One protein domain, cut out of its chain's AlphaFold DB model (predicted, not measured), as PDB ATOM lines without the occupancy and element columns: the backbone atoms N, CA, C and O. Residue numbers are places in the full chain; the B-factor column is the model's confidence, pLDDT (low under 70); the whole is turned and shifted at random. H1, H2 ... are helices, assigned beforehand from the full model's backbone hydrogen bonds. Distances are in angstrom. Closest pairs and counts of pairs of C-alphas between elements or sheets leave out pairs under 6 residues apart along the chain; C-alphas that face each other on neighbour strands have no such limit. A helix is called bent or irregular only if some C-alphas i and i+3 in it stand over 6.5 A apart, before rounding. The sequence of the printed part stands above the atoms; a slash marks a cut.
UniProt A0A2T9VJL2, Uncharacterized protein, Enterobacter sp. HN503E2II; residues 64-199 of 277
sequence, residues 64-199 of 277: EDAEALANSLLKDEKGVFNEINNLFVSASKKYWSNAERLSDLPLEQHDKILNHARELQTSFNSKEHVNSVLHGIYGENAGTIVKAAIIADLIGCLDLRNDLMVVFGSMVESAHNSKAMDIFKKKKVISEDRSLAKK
ATOM      1  N   GLU A  64      11.197  37.271   5.407       92.38
ATOM      2  CA  GLU A  64      12.296  36.688   4.632       92.38
ATOM      3  C   GLU A  64      13.033  35.606   5.431       92.38
ATOM      4  O   GLU A  64      13.207  34.488   4.939       92.38
ATOM      5  N   ASP A  65      13.381  35.891   6.691       92.31
ATOM      6  CA  ASP A  65      14.038  34.921   7.573       92.31
ATOM      7  C   ASP A  65      13.127  33.726   7.868       92.31
ATOM      8  O   ASP A  65      13.573  32.576   7.854       92.31
ATOM      9  N   ALA A  66      11.833  33.977   8.088       93.19
ATOM     10  CA  ALA A  66      10.857  32.922   8.324       93.19
ATOM     11  C   ALA A  66      10.712  31.995   7.110       93.19
ATOM     12  O   ALA A  66      10.663  30.771   7.257       93.19
ATOM     13  N   GLU A  67      10.687  32.560   5.903       93.50
ATOM     14  CA  GLU A  67      10.649  31.814   4.646       93.50
ATOM     15  C   GLU A  67      11.948  31.015   4.426       93.50
ATOM     16  O   GLU A  67      11.901  29.844   4.027       93.50
ATOM     17  N   ALA A  68      13.110  31.604   4.723       92.31
ATOM     18  CA  ALA A  68      14.412  30.946   4.631       92.31
ATOM     19  C   ALA A  68      14.539  29.768   5.613       92.31
ATOM     20  O   ALA A  68      14.956  28.669   5.219       92.31
ATOM     21  N   LEU A  69      14.116  29.960   6.866       90.31
ATOM     22  CA  LEU A  69      14.083  28.906   7.876       90.31
ATOM     23  C   LEU A  69      13.114  27.794   7.464       90.31
ATOM     24  O   LEU A  69      13.501  26.626   7.438       90.31
ATOM     25  N   ALA A  70      11.896  28.131   7.036       91.25
ATOM     26  CA  ALA A  70      10.919  27.151   6.563       91.25
ATOM     27  C   ALA A  70      11.435  26.323   5.373       91.25
ATOM     28  O   ALA A  70      11.244  25.107   5.322       91.25
ATOM     29  N   ASN A  71      12.119  26.956   4.416       90.19
ATOM     30  CA  ASN A  71      12.743  26.259   3.291       90.19
ATOM     31  C   ASN A  71      13.891  25.342   3.729       90.19
ATOM     32  O   ASN A  71      14.089  24.288   3.121       90.19
ATOM     33  N   SER A  72      14.635  25.723   4.767       88.19
ATOM     34  CA  SER A  72      15.682  24.883   5.357       88.19
ATOM     35  C   SER A  72      15.078  23.663   6.053       88.19
ATOM     36  O   SER A  72      15.528  22.548   5.810       88.19
ATOM     37  N   LEU A  73      13.985  23.847   6.802       87.00
ATOM     38  CA  LEU A  73      13.224  22.763   7.436       87.00
ATOM     39  C   LEU A  73      12.664  21.755   6.426       87.00
ATOM     40  O   LEU A  73      12.660  20.556   6.680       87.00
ATOM     41  N   LEU A  74      12.209  22.206   5.253       84.44
ATOM     42  CA  LEU A  74      11.733  21.300   4.195       84.44
ATOM     43  C   LEU A  74      12.837  20.409   3.618       84.44
ATOM     44  O   LEU A  74      12.535  19.346   3.082       84.44
ATOM     45  N   LYS A  75      14.092  20.857   3.693       84.50
ATOM     46  CA  LYS A  75      15.274  20.108   3.248       84.50
ATOM     47  C   LYS A  75      15.890  19.274   4.373       84.50
ATOM     48  O   LYS A  75      16.842  18.539   4.122       84.50
ATOM     49  N   ASP A  76      15.375  19.394   5.595       77.19
ATOM     50  CA  ASP A  76      15.867  18.671   6.761       77.19
ATOM     51  C   ASP A  76      15.374  17.218   6.753       77.19
ATOM     52  O   ASP A  76      14.471  16.816   7.485       77.19
ATOM     53  N   GLU A  77      15.984  16.407   5.889       59.47
ATOM     54  CA  GLU A  77      15.683  14.976   5.769       59.47
ATOM     55  C   GLU A  77      16.081  14.170   7.018       59.47
ATOM     56  O   GLU A  77      15.630  13.036   7.182       59.47
ATOM     57  N   LYS A  78      16.921  14.728   7.903       63.06
ATOM     58  CA  LYS A  78      17.524  14.012   9.042       63.06
ATOM     59  C   LYS A  78      17.006  14.457  10.412       63.06
ATOM     60  O   LYS A  78      17.375  13.843  11.408       63.06
ATOM     61  N   GLY A  79      16.150  15.477  10.481       74.62
ATOM     62  CA  GLY A  79      15.638  16.005  11.747       74.62
ATOM     63  C   GLY A  79      16.670  16.819  12.536       74.62
ATOM     64  O   GLY A  79      16.578  16.884  13.762       74.62
ATOM     65  N   VAL A  80      17.631  17.444  11.853       71.38
ATOM     66  CA  VAL A  80      18.639  18.355  12.422       71.38
ATOM     67  C   VAL A  80      17.984  19.468  13.240       71.38
ATOM     68  O   VAL A  80      18.501  19.862  14.280       71.38
ATOM     69  N   PHE A  81      16.813  19.958  12.836       74.75
ATOM     70  CA  PHE A  81      16.096  20.971  13.602       74.75
ATOM     71  C   PHE A  81      15.604  20.455  14.958       74.75
ATOM     72  O   PHE A  81      15.699  21.161  15.962       74.75
ATOM     73  N   ASN A  82      15.137  19.205  15.018       77.88
ATOM     74  CA  ASN A  82      14.770  18.583  16.292       77.88
ATOM     75  C   ASN A  82      16.002  18.415  17.187       77.88
ATOM     76  O   ASN A  82      15.913  18.609  18.396       77.88
ATOM     77  N   GLU A  83      17.155  18.083  16.603       81.69
ATOM     78  CA  GLU A  83      18.422  18.004  17.331       81.69
ATOM     79  C   GLU A  83      18.835  19.368  17.902       81.69
ATOM     80  O   GLU A  83      19.134  19.460  19.090       81.69
ATOM     81  N   ILE A  84      18.764  20.439  17.106       79.62
ATOM     82  CA  ILE A  84      19.058  21.808  17.556       79.62
ATOM     83  C   ILE A  84      18.122  22.226  18.693       79.62
ATOM     84  O   ILE A  84      18.590  22.759  19.700       79.62
ATOM     85  N   ASN A  85      16.820  21.944  18.584       82.50
ATOM     86  CA  ASN A  85      15.879  22.265  19.656       82.50
ATOM     87  C   ASN A  85      16.188  21.465  20.937       82.50
ATOM     88  O   ASN A  85      16.249  22.016  22.038       82.50
ATOM     89  N   ASN A  86      16.495  20.172  20.808       87.06
ATOM     90  CA  ASN A  86      16.917  19.347  21.943       87.06
ATOM     91  C   ASN A  86      18.213  19.862  22.588       87.06
ATOM     92  O   ASN A  86      18.339  19.834  23.817       87.06
ATOM     93  N   LEU A  87      19.162  20.356  21.788       87.75
ATOM     94  CA  LEU A  87      20.387  20.990  22.276       87.75
ATOM     95  C   LEU A  87      20.082  22.288  23.026       87.75
ATOM     96  O   LEU A  87      20.635  22.490  24.104       87.75
ATOM     97  N   PHE A  88      19.172  23.126  22.520       87.56
ATOM     98  CA  PHE A  88      18.730  24.339  23.209       87.56
ATOM     99  C   PHE A  88      18.103  24.021  24.572       87.56
ATOM    100  O   PHE A  88      18.521  24.571  25.592       87.56
ATOM    101  N   VAL A  89      17.167  23.068  24.624       90.56
ATOM    102  CA  VAL A  89      16.545  22.624  25.884       90.56
ATOM    103  C   VAL A  89      17.590  22.060  26.848       90.56
ATOM    104  O   VAL A  89      17.574  22.379  28.038       90.56
ATOM    105  N   SER A  90      18.528  21.250  26.354       93.25
ATOM    106  CA  SER A  90      19.594  20.664  27.177       93.25
ATOM    107  C   SER A  90      20.560  21.724  27.712       93.25
ATOM    108  O   SER A  90      20.950  21.668  28.879       93.25
ATOM    109  N   ALA A  91      20.911  22.717  26.894       93.00
ATOM    110  CA  ALA A  91      21.734  23.849  27.301       93.00
ATOM    111  C   ALA A  91      21.024  24.708  28.356       93.00
ATOM    112  O   ALA A  91      21.645  25.066  29.353       93.00
ATOM    113  N   SER A  92      19.723  24.964  28.184       92.75
ATOM    114  CA  SER A  92      18.896  25.677  29.164       92.75
ATOM    115  C   SER A  92      18.852  24.936  30.503       92.75
ATOM    116  O   SER A  92      19.159  25.518  31.542       92.75
ATOM    117  N   LYS A  93      18.594  23.621  30.488       95.88
ATOM    118  CA  LYS A  93      18.638  22.778  31.696       95.88
ATOM    119  C   LYS A  93      19.989  22.861  32.402       95.88
ATOM    120  O   LYS A  93      20.028  23.076  33.608       95.88
ATOM    121  N   LYS A  94      21.086  22.732  31.650       96.25
ATOM    122  CA  LYS A  94      22.453  22.812  32.187       96.25
ATOM    123  C   LYS A  94      22.773  24.190  32.769       96.25
ATOM    124  O   LYS A  94      23.485  24.285  33.763       96.25
ATOM    125  N   TYR A  95      22.298  25.258  32.133       95.62
ATOM    126  CA  TYR A  95      22.472  26.615  32.642       95.62
ATOM    127  C   TYR A  95      21.779  26.766  33.999       95.62
ATOM    128  O   TYR A  95      22.430  27.108  34.983       95.62
ATOM    129  N   TRP A  96      20.489  26.433  34.070       95.50
ATOM    130  CA  TRP A  96      19.695  26.609  35.285       95.50
ATOM    131  C   TRP A  96      20.105  25.667  36.420       95.50
ATOM    132  O   TRP A  96      20.112  26.088  37.574       95.50
ATOM    133  N   SER A  97      20.541  24.439  36.118       94.56
ATOM    134  CA  SER A  97      21.064  23.518  37.138       94.56
ATOM    135  C   SER A  97      22.324  24.036  37.832       94.56
ATOM    136  O   SER A  97      22.583  23.674  38.972       94.56
ATOM    137  N   ASN A  98      23.111  24.866  37.142       95.38
ATOM    138  CA  ASN A  98      24.329  25.475  37.679       95.38
ATOM    139  C   ASN A  98      24.093  26.899  38.200       95.38
ATOM    140  O   ASN A  98      25.017  27.507  38.737       95.38
ATOM    141  N   ALA A  99      22.896  27.455  38.005       94.06
ATOM    142  CA  ALA A  99      22.575  28.791  38.463       94.06
ATOM    143  C   ALA A  99      22.398  28.780  39.984       94.06
ATOM    144  O   ALA A  99      21.536  28.074  40.519       94.06
ATOM    145  N   GLU A 100      23.186  29.596  40.674       95.06
ATOM    146  CA  GLU A 100      22.996  29.841  42.099       95.06
ATOM    147  C   GLU A 100      21.658  30.544  42.355       95.06
ATOM    148  O   GLU A 100      20.980  31.021  41.438       95.06
ATOM    149  N   ARG A 101      21.233  30.549  43.616       94.00
ATOM    150  CA  ARG A 101      20.049  31.293  44.035       94.00
ATOM    151  C   ARG A 101      20.279  32.784  43.797       94.00
ATOM    152  O   ARG A 101      21.321  33.306  44.176       94.00
ATOM    153  N   LEU A 102      19.311  33.452  43.176       92.50
ATOM    154  CA  LEU A 102      19.407  34.881  42.866       92.50
ATOM    155  C   LEU A 102      19.104  35.756  44.087       92.50
ATOM    156  O   LEU A 102      19.574  36.886  44.166       92.50
ATOM    157  N   SER A 103      18.284  35.268  45.018       91.44
ATOM    158  CA  SER A 103      18.004  35.974  46.266       91.44
ATOM    159  C   SER A 103      19.154  35.859  47.272       91.44
ATOM    160  O   SER A 103      19.532  34.759  47.679       91.44
ATOM    161  N   ASP A 104      19.604  37.009  47.777       92.69
ATOM    162  CA  ASP A 104      20.639  37.107  48.817       92.69
ATOM    163  C   ASP A 104      20.115  36.840  50.244       92.69
ATOM    164  O   ASP A 104      20.889  36.808  51.202       92.69
ATOM    165  N   LEU A 105      18.798  36.680  50.438       93.75
ATOM    166  CA  LEU A 105      18.214  36.475  51.771       93.75
ATOM    167  C   LEU A 105      18.584  35.088  52.317       93.75
ATOM    168  O   LEU A 105      18.169  34.110  51.709       93.75
ATOM    169  N   PRO A 106      19.272  34.932  53.459       95.50
ATOM    170  CA  PRO A 106      19.624  33.602  53.966       95.50
ATOM    171  C   PRO A 106      18.385  32.736  54.235       95.50
ATOM    172  O   PRO A 106      17.390  33.240  54.765       95.50
ATOM    173  N   LEU A 107      18.439  31.446  53.876       95.25
ATOM    174  CA  LEU A 107      17.294  30.523  53.967       95.25
ATOM    175  C   LEU A 107      16.808  30.321  55.408       95.25
ATOM    176  O   LEU A 107      15.633  30.060  55.641       95.25
ATOM    177  N   GLU A 108      17.687  30.537  56.382       96.25
ATOM    178  CA  GLU A 108      17.392  30.453  57.808       96.25
ATOM    179  C   GLU A 108      16.449  31.577  58.276       96.25
ATOM    180  O   GLU A 108      15.807  31.464  59.323       96.25
ATOM    181  N   GLN A 109      16.329  32.666  57.506       96.25
ATOM    182  CA  GLN A 109      15.488  33.824  57.827       96.25
ATOM    183  C   GLN A 109      14.055  33.652  57.300       96.25
ATOM    184  O   GLN A 109      13.528  34.516  56.595       96.25
ATOM    185  N   HIS A 110      13.415  32.541  57.674       94.00
ATOM    186  CA  HIS A 110      12.099  32.107  57.191       94.00
ATOM    187  C   HIS A 110      11.022  33.208  57.232       94.00
ATOM    188  O   HIS A 110      10.309  33.406  56.249       94.00
ATOM    189  N   ASP A 111      10.944  33.985  58.319       95.81
ATOM    190  CA  ASP A 111       9.964  35.073  58.445       95.81
ATOM    191  C   ASP A 111      10.182  36.181  57.407       95.81
ATOM    192  O   ASP A 111       9.226  36.704  56.827       95.81
ATOM    193  N   LYS A 112      11.444  36.527  57.126       95.81
ATOM    194  CA  LYS A 112      11.769  37.538  56.111       95.81
ATOM    195  C   LYS A 112      11.474  37.030  54.709       95.81
ATOM    196  O   LYS A 112      10.949  37.788  53.903       95.81
ATOM    197  N   ILE A 113      11.765  35.759  54.435       97.00
ATOM    198  CA  ILE A 113      11.452  35.114  53.155       97.00
ATOM    199  C   ILE A 113       9.946  35.135  52.908       97.00
ATOM    200  O   ILE A 113       9.502  35.563  51.844       97.00
ATOM    201  N   LEU A 114       9.152  34.727  53.900       95.69
ATOM    202  CA  LEU A 114       7.697  34.690  53.781       95.69
ATOM    203  C   LEU A 114       7.106  36.088  53.560       95.69
ATOM    204  O   LEU A 114       6.228  36.260  52.712       95.69
ATOM    205  N   ASN A 115       7.593  37.091  54.294       96.12
ATOM    206  CA  ASN A 115       7.159  38.475  54.111       96.12
ATOM    207  C   ASN A 115       7.538  39.000  52.722       96.12
ATOM    208  O   ASN A 115       6.674  39.514  52.016       96.12
ATOM    209  N   HIS A 116       8.772  38.764  52.275       95.25
ATOM    210  CA  HIS A 116       9.227  39.179  50.949       95.25
ATOM    211  C   HIS A 116       8.439  38.481  49.826       95.25
ATOM    212  O   HIS A 116       8.101  39.102  48.821       95.25
ATOM    213  N   ALA A 117       8.065  37.209  49.993       94.50
ATOM    214  CA  ALA A 117       7.248  36.494  49.014       94.50
ATOM    215  C   ALA A 117       5.850  37.125  48.873       94.50
ATOM    216  O   ALA A 117       5.357  37.311  47.758       94.50
ATOM    217  N   ARG A 118       5.228  37.515  49.995       93.75
ATOM    218  CA  ARG A 118       3.937  38.229  50.013       93.75
ATOM    219  C   ARG A 118       4.045  39.629  49.409       93.75
ATOM    220  O   ARG A 118       3.145  40.052  48.680       93.75
ATOM    221  N   GLU A 119       5.138  40.335  49.682       92.56
ATOM    222  CA  GLU A 119       5.435  41.638  49.083       92.56
ATOM    223  C   GLU A 119       5.592  41.523  47.566       92.56
ATOM    224  O   GLU A 119       4.959  42.282  46.834       92.56
ATOM    225  N   LEU A 120       6.347  40.532  47.077       90.69
ATOM    226  CA  LEU A 120       6.477  40.254  45.647       90.69
ATOM    227  C   LEU A 120       5.123  39.953  45.014       90.69
ATOM    228  O   LEU A 120       4.776  40.591  44.021       90.69
ATOM    229  N   GLN A 121       4.332  39.055  45.608       88.75
ATOM    230  CA  GLN A 121       2.993  38.724  45.121       88.75
ATOM    231  C   GLN A 121       2.096  39.969  45.036       88.75
ATOM    232  O   GLN A 121       1.433  40.191  44.023       88.75
ATOM    233  N   THR A 122       2.125  40.822  46.061       89.31
ATOM    234  CA  THR A 122       1.384  42.092  46.076       89.31
ATOM    235  C   THR A 122       1.900  43.047  44.998       89.31
ATOM    236  O   THR A 122       1.109  43.646  44.271       89.31
ATOM    237  N   SER A 123       3.222  43.147  44.833       86.31
ATOM    238  CA  SER A 123       3.856  44.000  43.823       86.31
ATOM    239  C   SER A 123       3.521  43.559  42.398       86.31
ATOM    240  O   SER A 123       3.321  44.391  41.516       86.31
ATOM    241  N   PHE A 124       3.405  42.250  42.167       84.25
ATOM    242  CA  PHE A 124       3.000  41.709  40.879       84.25
ATOM    243  C   PHE A 124       1.554  42.059  40.553       84.25
ATOM    244  O   PHE A 124       1.246  42.207  39.375       84.25
ATOM    245  N   ASN A 125       0.687  42.229  41.549       77.88
ATOM    246  CA  ASN A 125      -0.692  42.662  41.333       77.88
ATOM    247  C   ASN A 125      -0.799  44.178  41.114       77.88
ATOM    248  O   ASN A 125      -1.650  44.618  40.351       77.88
ATOM    249  N   SER A 126       0.070  44.981  41.738       75.81
ATOM    250  CA  SER A 126       0.034  46.445  41.612       75.81
ATOM    251  C   SER A 126       0.800  47.000  40.404       75.81
ATOM    252  O   SER A 126       0.549  48.127  39.981       75.81
ATOM    253  N   LYS A 127       1.718  46.228  39.806       74.12
ATOM    254  CA  LYS A 127       2.509  46.623  38.623       74.12
ATOM    255  C   LYS A 127       1.890  46.135  37.310       74.12
ATOM    256  O   LYS A 127       2.532  45.430  36.529       74.12
ATOM    257  N   GLU A 128       0.651  46.541  37.046       69.12
ATOM    258  CA  GLU A 128      -0.091  46.145  35.840       69.12
ATOM    259  C   GLU A 128       0.678  46.457  34.544       69.12
ATOM    260  O   GLU A 128       0.788  45.600  33.679       69.12
ATOM    261  N   HIS A 129       1.336  47.616  34.455       67.00
ATOM    262  CA  HIS A 129       2.143  47.999  33.289       67.00
ATOM    263  C   HIS A 129       3.277  47.007  32.962       67.00
ATOM    264  O   HIS A 129       3.477  46.674  31.798       67.00
ATOM    265  N   VAL A 130       3.999  46.489  33.966       68.31
ATOM    266  CA  VAL A 130       5.064  45.487  33.751       68.31
ATOM    267  C   VAL A 130       4.463  44.173  33.264       68.31
ATOM    268  O   VAL A 130       5.002  43.538  32.359       68.31
ATOM    269  N   ASN A 131       3.325  43.780  33.838       70.88
ATOM    270  CA  ASN A 131       2.612  42.580  33.415       70.88
ATOM    271  C   ASN A 131       2.124  42.698  31.974       70.88
ATOM    272  O   ASN A 131       2.278  41.747  31.215       70.88
ATOM    273  N   SER A 132       1.601  43.859  31.586       72.75
ATOM    274  CA  SER A 132       1.158  44.139  30.222       72.75
ATOM    275  C   SER A 132       2.318  44.110  29.229       72.75
ATOM    276  O   SER A 132       2.159  43.592  28.128       72.75
ATOM    277  N   VAL A 133       3.509  44.583  29.618       72.62
ATOM    278  CA  VAL A 133       4.720  44.466  28.789       72.62
ATOM    279  C   VAL A 133       5.140  43.004  28.630       72.62
ATOM    280  O   VAL A 133       5.347  42.552  27.508       72.62
ATOM    281  N   LEU A 134       5.221  42.236  29.721       73.06
ATOM    282  CA  LEU A 134       5.553  40.806  29.657       73.06
ATOM    283  C   LEU A 134       4.531  40.022  28.824       73.06
ATOM    284  O   LEU A 134       4.920  39.189  28.011       73.06
ATOM    285  N   HIS A 135       3.245  40.331  28.988       77.44
ATOM    286  CA  HIS A 135       2.160  39.766  28.196       77.44
ATOM    287  C   HIS A 135       2.291  40.123  26.710       77.44
ATOM    288  O   HIS A 135       2.175  39.250  25.854       77.44
ATOM    289  N   GLY A 136       2.568  41.389  26.395       71.75
ATOM    290  CA  GLY A 136       2.714  41.854  25.018       71.75
ATOM    291  C   GLY A 136       3.925  41.253  24.304       71.75
ATOM    292  O   GLY A 136       3.827  40.932  23.124       71.75
ATOM    293  N   ILE A 137       5.048  41.064  25.009       76.88
ATOM    294  CA  ILE A 137       6.271  40.481  24.432       76.88
ATOM    295  C   ILE A 137       6.154  38.954  24.329       76.88
ATOM    296  O   ILE A 137       6.401  38.388  23.269       76.88
ATOM    297  N   TYR A 138       5.796  38.286  25.428       80.31
ATOM    298  CA  TYR A 138       5.960  36.835  25.586       80.31
ATOM    299  C   TYR A 138       4.637  36.058  25.701       80.31
ATOM    300  O   TYR A 138       4.645  34.828  25.690       80.31
ATOM    301  N   GLY A 139       3.500  36.746  25.809       75.62
ATOM    302  CA  GLY A 139       2.174  36.139  25.926       75.62
ATOM    303  C   GLY A 139       1.672  35.931  27.354       75.62
ATOM    304  O   GLY A 139       2.358  36.175  28.344       75.62
ATOM    305  N   GLU A 140       0.426  35.464  27.451       69.38
ATOM    306  CA  GLU A 140      -0.359  35.395  28.693       69.38
ATOM    307  C   GLU A 140       0.296  34.579  29.809       69.38
ATOM    308  O   GLU A 140       0.388  35.039  30.947       69.38
ATOM    309  N   ASN A 141       0.846  33.412  29.476       81.12
ATOM    310  CA  ASN A 141       1.408  32.502  30.474       81.12
ATOM    311  C   ASN A 141       2.835  32.870  30.909       81.12
ATOM    312  O   ASN A 141       3.284  32.436  31.970       81.12
ATOM    313  N   ALA A 142       3.547  33.688  30.127       80.88
ATOM    314  CA  ALA A 142       4.947  34.017  30.380       80.88
ATOM    315  C   ALA A 142       5.143  34.767  31.702       80.88
ATOM    316  O   ALA A 142       6.013  34.418  32.501       80.88
ATOM    317  N   GLY A 143       4.291  35.763  31.966       81.50
ATOM    318  CA  GLY A 143       4.341  36.524  33.213       81.50
ATOM    319  C   GLY A 143       4.124  35.634  34.436       81.50
ATOM    320  O   GLY A 143       4.843  35.763  35.422       81.50
ATOM    321  N   THR A 144       3.177  34.698  34.368       87.94
ATOM    322  CA  THR A 144       2.885  33.765  35.467       87.94
ATOM    323  C   THR A 144       4.067  32.847  35.764       87.94
ATOM    324  O   THR A 144       4.443  32.701  36.926       87.94
ATOM    325  N   ILE A 145       4.690  32.277  34.729       92.62
ATOM    326  CA  ILE A 145       5.831  31.364  34.881       92.62
ATOM    327  C   ILE A 145       7.025  32.086  35.510       92.62
ATOM    328  O   ILE A 145       7.589  31.593  36.484       92.62
ATOM    329  N   VAL A 146       7.369  33.278  35.014       89.94
ATOM    330  CA  VAL A 146       8.493  34.061  35.551       89.94
ATOM    331  C   VAL A 146       8.235  34.466  37.003       89.94
ATOM    332  O   VAL A 146       9.115  34.322  37.846       89.94
ATOM    333  N   LYS A 147       7.015  34.909  37.337       90.69
ATOM    334  CA  LYS A 147       6.642  35.238  38.725       90.69
ATOM    335  C   LYS A 147       6.775  34.031  39.653       90.69
ATOM    336  O   LYS A 147       7.320  34.164  40.747       90.69
ATOM    337  N   ALA A 148       6.305  32.862  39.217       94.31
ATOM    338  CA  ALA A 148       6.439  31.623  39.974       94.31
ATOM    339  C   ALA A 148       7.914  31.231  40.158       94.31
ATOM    340  O   ALA A 148       8.303  30.852  41.260       94.31
ATOM    341  N   ALA A 149       8.747  31.397  39.125       95.56
ATOM    342  CA  ALA A 149      10.178  31.118  39.197       95.56
ATOM    343  C   ALA A 149      10.901  32.048  40.184       95.56
ATOM    344  O   ALA A 149      11.729  31.580  40.959       95.56
ATOM    345  N   ILE A 150      10.547  33.339  40.217       94.12
ATOM    346  CA  ILE A 150      11.098  34.306  41.181       94.12
ATOM    347  C   ILE A 150      10.741  33.907  42.619       94.12
ATOM    348  O   ILE A 150      11.597  33.936  43.499       94.12
ATOM    349  N   ILE A 151       9.486  33.518  42.871       96.00
ATOM    350  CA  ILE A 151       9.069  33.071  44.207       96.00
ATOM    351  C   ILE A 151       9.784  31.767  44.582       96.00
ATOM    352  O   ILE A 151      10.266  31.653  45.706       96.00
ATOM    353  N   ALA A 152       9.899  30.812  43.652       97.31
ATOM    354  CA  ALA A 152      10.619  29.559  43.866       97.31
ATOM    355  C   ALA A 152      12.102  29.795  44.205       97.31
ATOM    356  O   ALA A 152      12.617  29.173  45.132       97.31
ATOM    357  N   ASP A 153      12.769  30.730  43.521       97.06
ATOM    358  CA  ASP A 153      14.140  31.147  43.834       97.06
ATOM    359  C   ASP A 153      14.245  31.737  45.250       97.06
ATOM    360  O   ASP A 153      15.056  31.286  46.063       97.06
ATOM    361  N   LEU A 154      13.363  32.686  45.583       96.62
ATOM    362  CA  LEU A 154      13.337  33.345  46.888       96.62
ATOM    363  C   LEU A 154      13.218  32.342  48.041       96.62
ATOM    364  O   LEU A 154      13.934  32.475  49.034       96.62
ATOM    365  N   ILE A 155      12.346  31.341  47.916       95.62
ATOM    366  CA  ILE A 155      12.112  30.346  48.974       95.62
ATOM    367  C   ILE A 155      13.104  29.171  48.942       95.62
ATOM    368  O   ILE A 155      13.021  28.288  49.790       95.62
ATOM    369  N   GLY A 156      14.034  29.142  47.981       95.88
ATOM    370  CA  GLY A 156      15.057  28.098  47.860       95.88
ATOM    371  C   GLY A 156      14.619  26.831  47.116       95.88
ATOM    372  O   GLY A 156      15.354  25.848  47.103       95.88
ATOM    373  N   CYS A 157      13.460  26.832  46.453       97.06
ATOM    374  CA  CYS A 157      12.996  25.730  45.603       97.06
ATOM    375  C   CYS A 157      13.655  25.790  44.212       97.06
ATOM    376  O   CYS A 157      12.989  26.030  43.201       97.06
ATOM    377  N   LEU A 158      14.975  25.586  44.157       97.06
ATOM    378  CA  LEU A 158      15.768  25.809  42.941       97.06
ATOM    379  C   LEU A 158      15.413  24.853  41.797       97.06
ATOM    380  O   LEU A 158      15.386  25.290  40.652       97.06
ATOM    381  N   ASP A 159      15.060  23.598  42.084       97.44
ATOM    382  CA  ASP A 159      14.626  22.649  41.049       97.44
ATOM    383  C   ASP A 159      13.347  23.132  40.347       97.44
ATOM    384  O   ASP A 159      13.289  23.183  39.120       97.44
ATOM    385  N   LEU A 160      12.359  23.607  41.117       97.94
ATOM    386  CA  LEU A 160      11.128  24.175  40.564       97.94
ATOM    387  C   LEU A 160      11.410  25.437  39.740       97.94
ATOM    388  O   LEU A 160      10.867  25.595  38.648       97.94
ATOM    389  N   ARG A 161      12.268  26.337  40.240       97.44
ATOM    390  CA  ARG A 161      12.715  27.517  39.483       97.44
ATOM    391  C   ARG A 161      13.329  27.095  38.147       97.44
ATOM    392  O   ARG A 161      12.987  27.671  37.117       97.44
ATOM    393  N   ASN A 162      14.220  26.107  38.161       97.50
ATOM    394  CA  ASN A 162      14.920  25.634  36.970       97.50
ATOM    395  C   ASN A 162      13.938  25.085  35.936       97.50
ATOM    396  O   ASN A 162      13.984  25.496  34.776       97.50
ATOM    397  N   ASP A 163      13.008  24.230  36.361       97.19
ATOM    398  CA  ASP A 163      11.977  23.674  35.486       97.19
ATOM    399  C   ASP A 163      11.103  24.776  34.872       97.19
ATOM    400  O   ASP A 163      10.885  24.795  33.659       97.19
ATOM    401  N   LEU A 164      10.661  25.747  35.678       96.94
ATOM    402  CA  LEU A 164       9.868  26.885  35.203       96.94
ATOM    403  C   LEU A 164      10.627  27.726  34.170       96.94
ATOM    404  O   LEU A 164      10.055  28.111  33.150       96.94
ATOM    405  N   MET A 165      11.916  27.987  34.392       95.50
ATOM    406  CA  MET A 165      12.714  28.785  33.462       95.50
ATOM    407  C   MET A 165      13.056  28.036  32.169       95.50
ATOM    408  O   MET A 165      13.135  28.659  31.107       95.50
ATOM    409  N   VAL A 166      13.190  26.707  32.219       95.19
ATOM    410  CA  VAL A 166      13.288  25.870  31.013       95.19
ATOM    411  C   VAL A 166      11.990  25.951  30.210       95.19
ATOM    412  O   VAL A 166      12.044  26.196  29.005       95.19
ATOM    413  N   VAL A 167      10.831  25.827  30.867       93.56
ATOM    414  CA  VAL A 167       9.517  25.964  30.214       93.56
ATOM    415  C   VAL A 167       9.354  27.347  29.585       93.56
ATOM    416  O   VAL A 167       8.962  27.444  28.422       93.56
ATOM    417  N   PHE A 168       9.699  28.415  30.311       92.25
ATOM    418  CA  PHE A 168       9.667  29.777  29.779       92.25
ATOM    419  C   PHE A 168      10.542  29.911  28.525       92.25
ATOM    420  O   PHE A 168      10.068  30.397  27.501       92.25
ATOM    421  N   GLY A 169      11.784  29.417  28.564       90.44
ATOM    422  CA  GLY A 169      12.686  29.446  27.411       90.44
ATOM    423  C   GLY A 169      12.117  28.723  26.186       90.44
ATOM    424  O   GLY A 169      12.143  29.274  25.087       90.44
ATOM    425  N   SER A 170      11.543  27.529  26.371       89.25
ATOM    426  CA  SER A 170      10.891  26.780  25.287       89.25
ATOM    427  C   SER A 170       9.669  27.503  24.715       89.25
ATOM    428  O   SER A 170       9.434  27.457  23.510       89.25
ATOM    429  N   MET A 171       8.895  28.202  25.547       87.88
ATOM    430  CA  MET A 171       7.774  29.014  25.069       87.88
ATOM    431  C   MET A 171       8.238  30.183  24.200       87.88
ATOM    432  O   MET A 171       7.646  30.432  23.152       87.88
ATOM    433  N   VAL A 172       9.296  30.886  24.618       88.25
ATOM    434  CA  VAL A 172       9.868  32.006  23.855       88.25
ATOM    435  C   VAL A 172      10.419  31.525  22.514       88.25
ATOM    436  O   VAL A 172      10.136  32.136  21.487       88.25
ATOM    437  N   GLU A 173      11.154  30.413  22.502       87.38
ATOM    438  CA  GLU A 173      11.700  29.809  21.280       87.38
ATOM    439  C   GLU A 173      10.586  29.384  20.312       87.38
ATOM    440  O   GLU A 173      10.593  29.778  19.141       87.38
ATOM    441  N   SER A 174       9.557  28.697  20.815       86.75
ATOM    442  CA  SER A 174       8.413  28.291  19.998       86.75
ATOM    443  C   SER A 174       7.630  29.487  19.453       86.75
ATOM    444  O   SER A 174       7.143  29.423  18.323       86.75
ATOM    445  N   ALA A 175       7.470  30.556  20.238       87.38
ATOM    446  CA  ALA A 175       6.822  31.783  19.788       87.38
ATOM    447  C   ALA A 175       7.647  32.445  18.675       87.38
ATOM    448  O   ALA A 175       7.106  32.759  17.615       87.38
ATOM    449  N   HIS A 176       8.961  32.569  18.872       88.12
ATOM    450  CA  HIS A 176       9.874  33.189  17.912       88.12
ATOM    451  C   HIS A 176       9.853  32.473  16.555       88.12
ATOM    452  O   HIS A 176       9.771  33.112  15.508       88.12
ATOM    453  N   ASN A 177       9.842  31.140  16.583       88.75
ATOM    454  CA  ASN A 177       9.875  30.297  15.388       88.75
ATOM    455  C   ASN A 177       8.487  30.032  14.772       88.75
ATOM    456  O   ASN A 177       8.390  29.402  13.715       88.75
ATOM    457  N   SER A 178       7.401  30.499  15.400       89.38
ATOM    458  CA  SER A 178       6.020  30.166  15.008       89.38
ATOM    459  C   SER A 178       5.708  30.493  13.544       89.38
ATOM    460  O   SER A 178       5.167  29.648  12.825       89.38
ATOM    461  N   LYS A 179       6.131  31.671  13.066       91.25
ATOM    462  CA  LYS A 179       5.926  32.120  11.681       91.25
ATOM    463  C   LYS A 179       6.553  31.157  10.667       91.25
ATOM    464  O   LYS A 179       5.883  30.722   9.728       91.25
ATOM    465  N   ALA A 180       7.812  30.769  10.874       91.25
ATOM    466  CA  ALA A 180       8.504  29.807  10.017       91.25
ATOM    467  C   ALA A 180       7.834  28.425  10.055       91.25
ATOM    468  O   ALA A 180       7.662  27.780   9.018       91.25
ATOM    469  N   MET A 181       7.397  27.982  11.238       89.88
ATOM    470  CA  MET A 181       6.722  26.694  11.403       89.88
ATOM    471  C   MET A 181       5.375  26.634  10.675       89.88
ATOM    472  O   MET A 181       5.037  25.593  10.105       89.88
ATOM    473  N   ASP A 182       4.621  27.731  10.634       91.19
ATOM    474  CA  ASP A 182       3.367  27.804   9.882       91.19
ATOM    475  C   ASP A 182       3.596  27.739   8.368       91.19
ATOM    476  O   ASP A 182       2.888  27.012   7.661       91.19
ATOM    477  N   ILE A 183       4.613  28.444   7.862       93.00
ATOM    478  CA  ILE A 183       5.034  28.370   6.455       93.00
ATOM    479  C   ILE A 183       5.462  26.940   6.108       93.00
ATOM    480  O   ILE A 183       4.999  26.371   5.114       93.00
ATOM    481  N   PHE A 184       6.314  26.337   6.942       90.31
ATOM    482  CA  PHE A 184       6.794  24.969   6.775       90.31
ATOM    483  C   PHE A 184       5.632  23.974   6.687       90.31
ATOM    484  O   PHE A 184       5.549  23.213   5.720       90.31
ATOM    485  N   LYS A 185       4.693  24.013   7.643       88.06
ATOM    486  CA  LYS A 185       3.517  23.128   7.662       88.06
ATOM    487  C   LYS A 185       2.677  23.282   6.396       88.06
ATOM    488  O   LYS A 185       2.342  22.279   5.769       88.06
ATOM    489  N   LYS A 186       2.387  24.520   5.976       90.88
ATOM    490  CA  LYS A 186       1.633  24.795   4.738       90.88
ATOM    491  C   LYS A 186       2.326  24.198   3.514       90.88
ATOM    492  O   LYS A 186       1.693  23.505   2.720       90.88
ATOM    493  N   LYS A 187       3.632  24.425   3.362       90.12
ATOM    494  CA  LYS A 187       4.406  23.889   2.234       90.12
ATOM    495  C   LYS A 187       4.505  22.368   2.256       90.12
ATOM    496  O   LYS A 187       4.459  21.751   1.192       90.12
ATOM    497  N   LYS A 188       4.615  21.766   3.440       85.56
ATOM    498  CA  LYS A 188       4.640  20.312   3.609       85.56
ATOM    499  C   LYS A 188       3.336  19.677   3.123       85.56
ATOM    500  O   LYS A 188       3.401  18.796   2.273       85.56
ATOM    501  N   VAL A 189       2.184  20.210   3.542       85.56
ATOM    502  CA  VAL A 189       0.862  19.767   3.057       85.56
ATOM    503  C   VAL A 189       0.765  19.889   1.533       85.56
ATOM    504  O   VAL A 189       0.419  18.927   0.860       85.56
ATOM    505  N   ILE A 190       1.176  21.026   0.955       83.50
ATOM    506  CA  ILE A 190       1.165  21.215  -0.509       83.50
ATOM    507  C   ILE A 190       2.073  20.200  -1.226       83.50
ATOM    508  O   ILE A 190       1.751  19.736  -2.323       83.50
ATOM    509  N   SER A 191       3.230  19.873  -0.650       81.00
ATOM    510  CA  SER A 191       4.153  18.876  -1.205       81.00
ATOM    511  C   SER A 191       3.546  17.469  -1.177       81.00
ATOM    512  O   SER A 191       3.598  16.751  -2.179       81.00
ATOM    513  N   GLU A 192       2.918  17.101  -0.058       80.81
ATOM    514  CA  GLU A 192       2.214  15.829   0.124       80.81
ATOM    515  C   GLU A 192       1.025  15.713  -0.841       80.81
ATOM    516  O   GLU A 192       0.943  14.734  -1.586       80.81
ATOM    517  N   ASP A 193       0.197  16.754  -0.953       78.00
ATOM    518  CA  ASP A 193      -0.915  16.825  -1.908       78.00
ATOM    519  C   ASP A 193      -0.433  16.686  -3.356       78.00
ATOM    520  O   ASP A 193      -1.004  15.931  -4.145       78.00
ATOM    521  N   ARG A 194       0.666  17.357  -3.730       74.12
ATOM    522  CA  ARG A 194       1.277  17.208  -5.064       74.12
ATOM    523  C   ARG A 194       1.796  15.792  -5.301       74.12
ATOM    524  O   ARG A 194       1.729  15.310  -6.432       74.12
ATOM    525  N   SER A 195       2.332  15.133  -4.277       68.06
ATOM    526  CA  SER A 195       2.793  13.743  -4.354       68.06
ATOM    527  C   SER A 195       1.621  12.777  -4.562       68.06
ATOM    528  O   SER A 195       1.662  11.927  -5.456       68.06
ATOM    529  N   LEU A 196       0.525  12.968  -3.823       67.25
ATOM    530  CA  LEU A 196      -0.707  12.187  -3.954       67.25
ATOM    531  C   LEU A 196      -1.399  12.425  -5.304       67.25
ATOM    532  O   LEU A 196      -1.783  11.470  -5.975       67.25
ATOM    533  N   ALA A 197      -1.465  13.673  -5.772       61.59
ATOM    534  CA  ALA A 197      -2.014  14.011  -7.085       61.59
ATOM    535  C   ALA A 197      -1.192  13.415  -8.244       61.59
ATOM    536  O   ALA A 197      -1.740  13.097  -9.303       61.59
ATOM    537  N   LYS A 198       0.124  13.225  -8.063       55.53
ATOM    538  CA  LYS A 198       0.980  12.527  -9.037       55.53
ATOM    539  C   LYS A 198       0.719  11.021  -9.082       55.53
ATOM    540  O   LYS A 198       0.835  10.449 -10.162       55.53
ATOM    541  N   LYS A 199       0.317  10.391  -7.970       51.12
ATOM    542  CA  LYS A 199       0.042   8.939  -7.894       51.12
ATOM    543  C   LYS A 199      -1.105   8.461  -8.800       51.12
ATOM    544  O   LYS A 199      -1.176   7.270  -9.071       51.12
TER     545      LYS A 199
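This is residues 64 to 199 of the 277 residues of an uncharacterized protein of Enterobacter sp. HN503E2II (UniProt A0A2T9VJL2). Four helices, H3, H5, H6 and H2, stand side by side in a stepped row, each running opposite to the next, with H4 set crosswise at the start of H5. Beyond the last residues of H6 the chain goes on into H7, H1 packs on residues 179 to 188 of H7, and residues 192 to 199, of which 192 to 198 belong to H7, stick out as a free tail. The printed part has 136 residues with seven named helices, H1 to H7 in chain order, and no named strand; its class is all helix. It is loose, with a radius of gyration of the C-alphas of 20.6 A, and a rod in outline, spanning 72 by 32 by 24 A.

H1, residues 64 to 74, begins at C-alpha 64, (12.296, 36.688, 4.632), and is 15.4 A long. H2, residues 80 to 97, measures 25.4 A. H3, residues 110 to 126, measures 24.4 A from C-alpha 110 at (12.099, 32.107, 57.191). H4 is residues 128 to 138, 15.1 A, and H5 residues 140 to 154, 22.9 A. H5 is irregular, but only just: C-alphas 140 and 143 are 6.6 A apart. H6, residues 158 to 176, measures 26.8 A. H7, residues 178 to 198, measures 30.2 A and ends at C-alpha 198, (0.980, 12.527, -9.037).

H5 is the hub, touching H3, H4 and H6. H5 and H6 form a helical hairpin, at a shallow tilt of 24 degrees, opposite ways; their closest C-alphas, of Ala 149 and Arg 161, are 4.4 A apart. H3 touches H5 at a shallow tilt of 19 degrees, opposite ways, closest at the C-alphas of Ala 117 and Ile 151, 6.2 A. H4 touches residues 141 to 143 of H5 at a steep tilt of 69 degrees, only just short of perpendicular; the closest C-alphas, of Leu 134 and Gly 143, are 5.7 A apart. H2 touches H6 with residues 89 to 97 alone, at a shallow tilt of 32 degrees, opposite ways; the C-alphas of Trp 96 and Asn 162 come closest, at 5.2 A. H6 and H7 meet only through their link. H1 touches H7 at a steep tilt of 46 degrees, the same way, closest at the C-alphas of Ala 66 and Ala 180, 4.3 A. H1 and H6 are apart. Every O i to N i+4 pair is within hydrogen-bond range in H1, H2, H3, H4, H6 and H7; in H5, 10 of 11 are.

The C-alphas farthest apart, of Asp 111 and Lys 199, are 72.0 A apart. The printed part has no cut. The link from H2 to H3, residues 98 to 109, is long; the other links are tight. Residues 75 to 80 stand free too. The mean pLDDT of the printed part is 86.9; it is under 70 at residues 77 to 78, 128 to 130, 140 and 195 to 199.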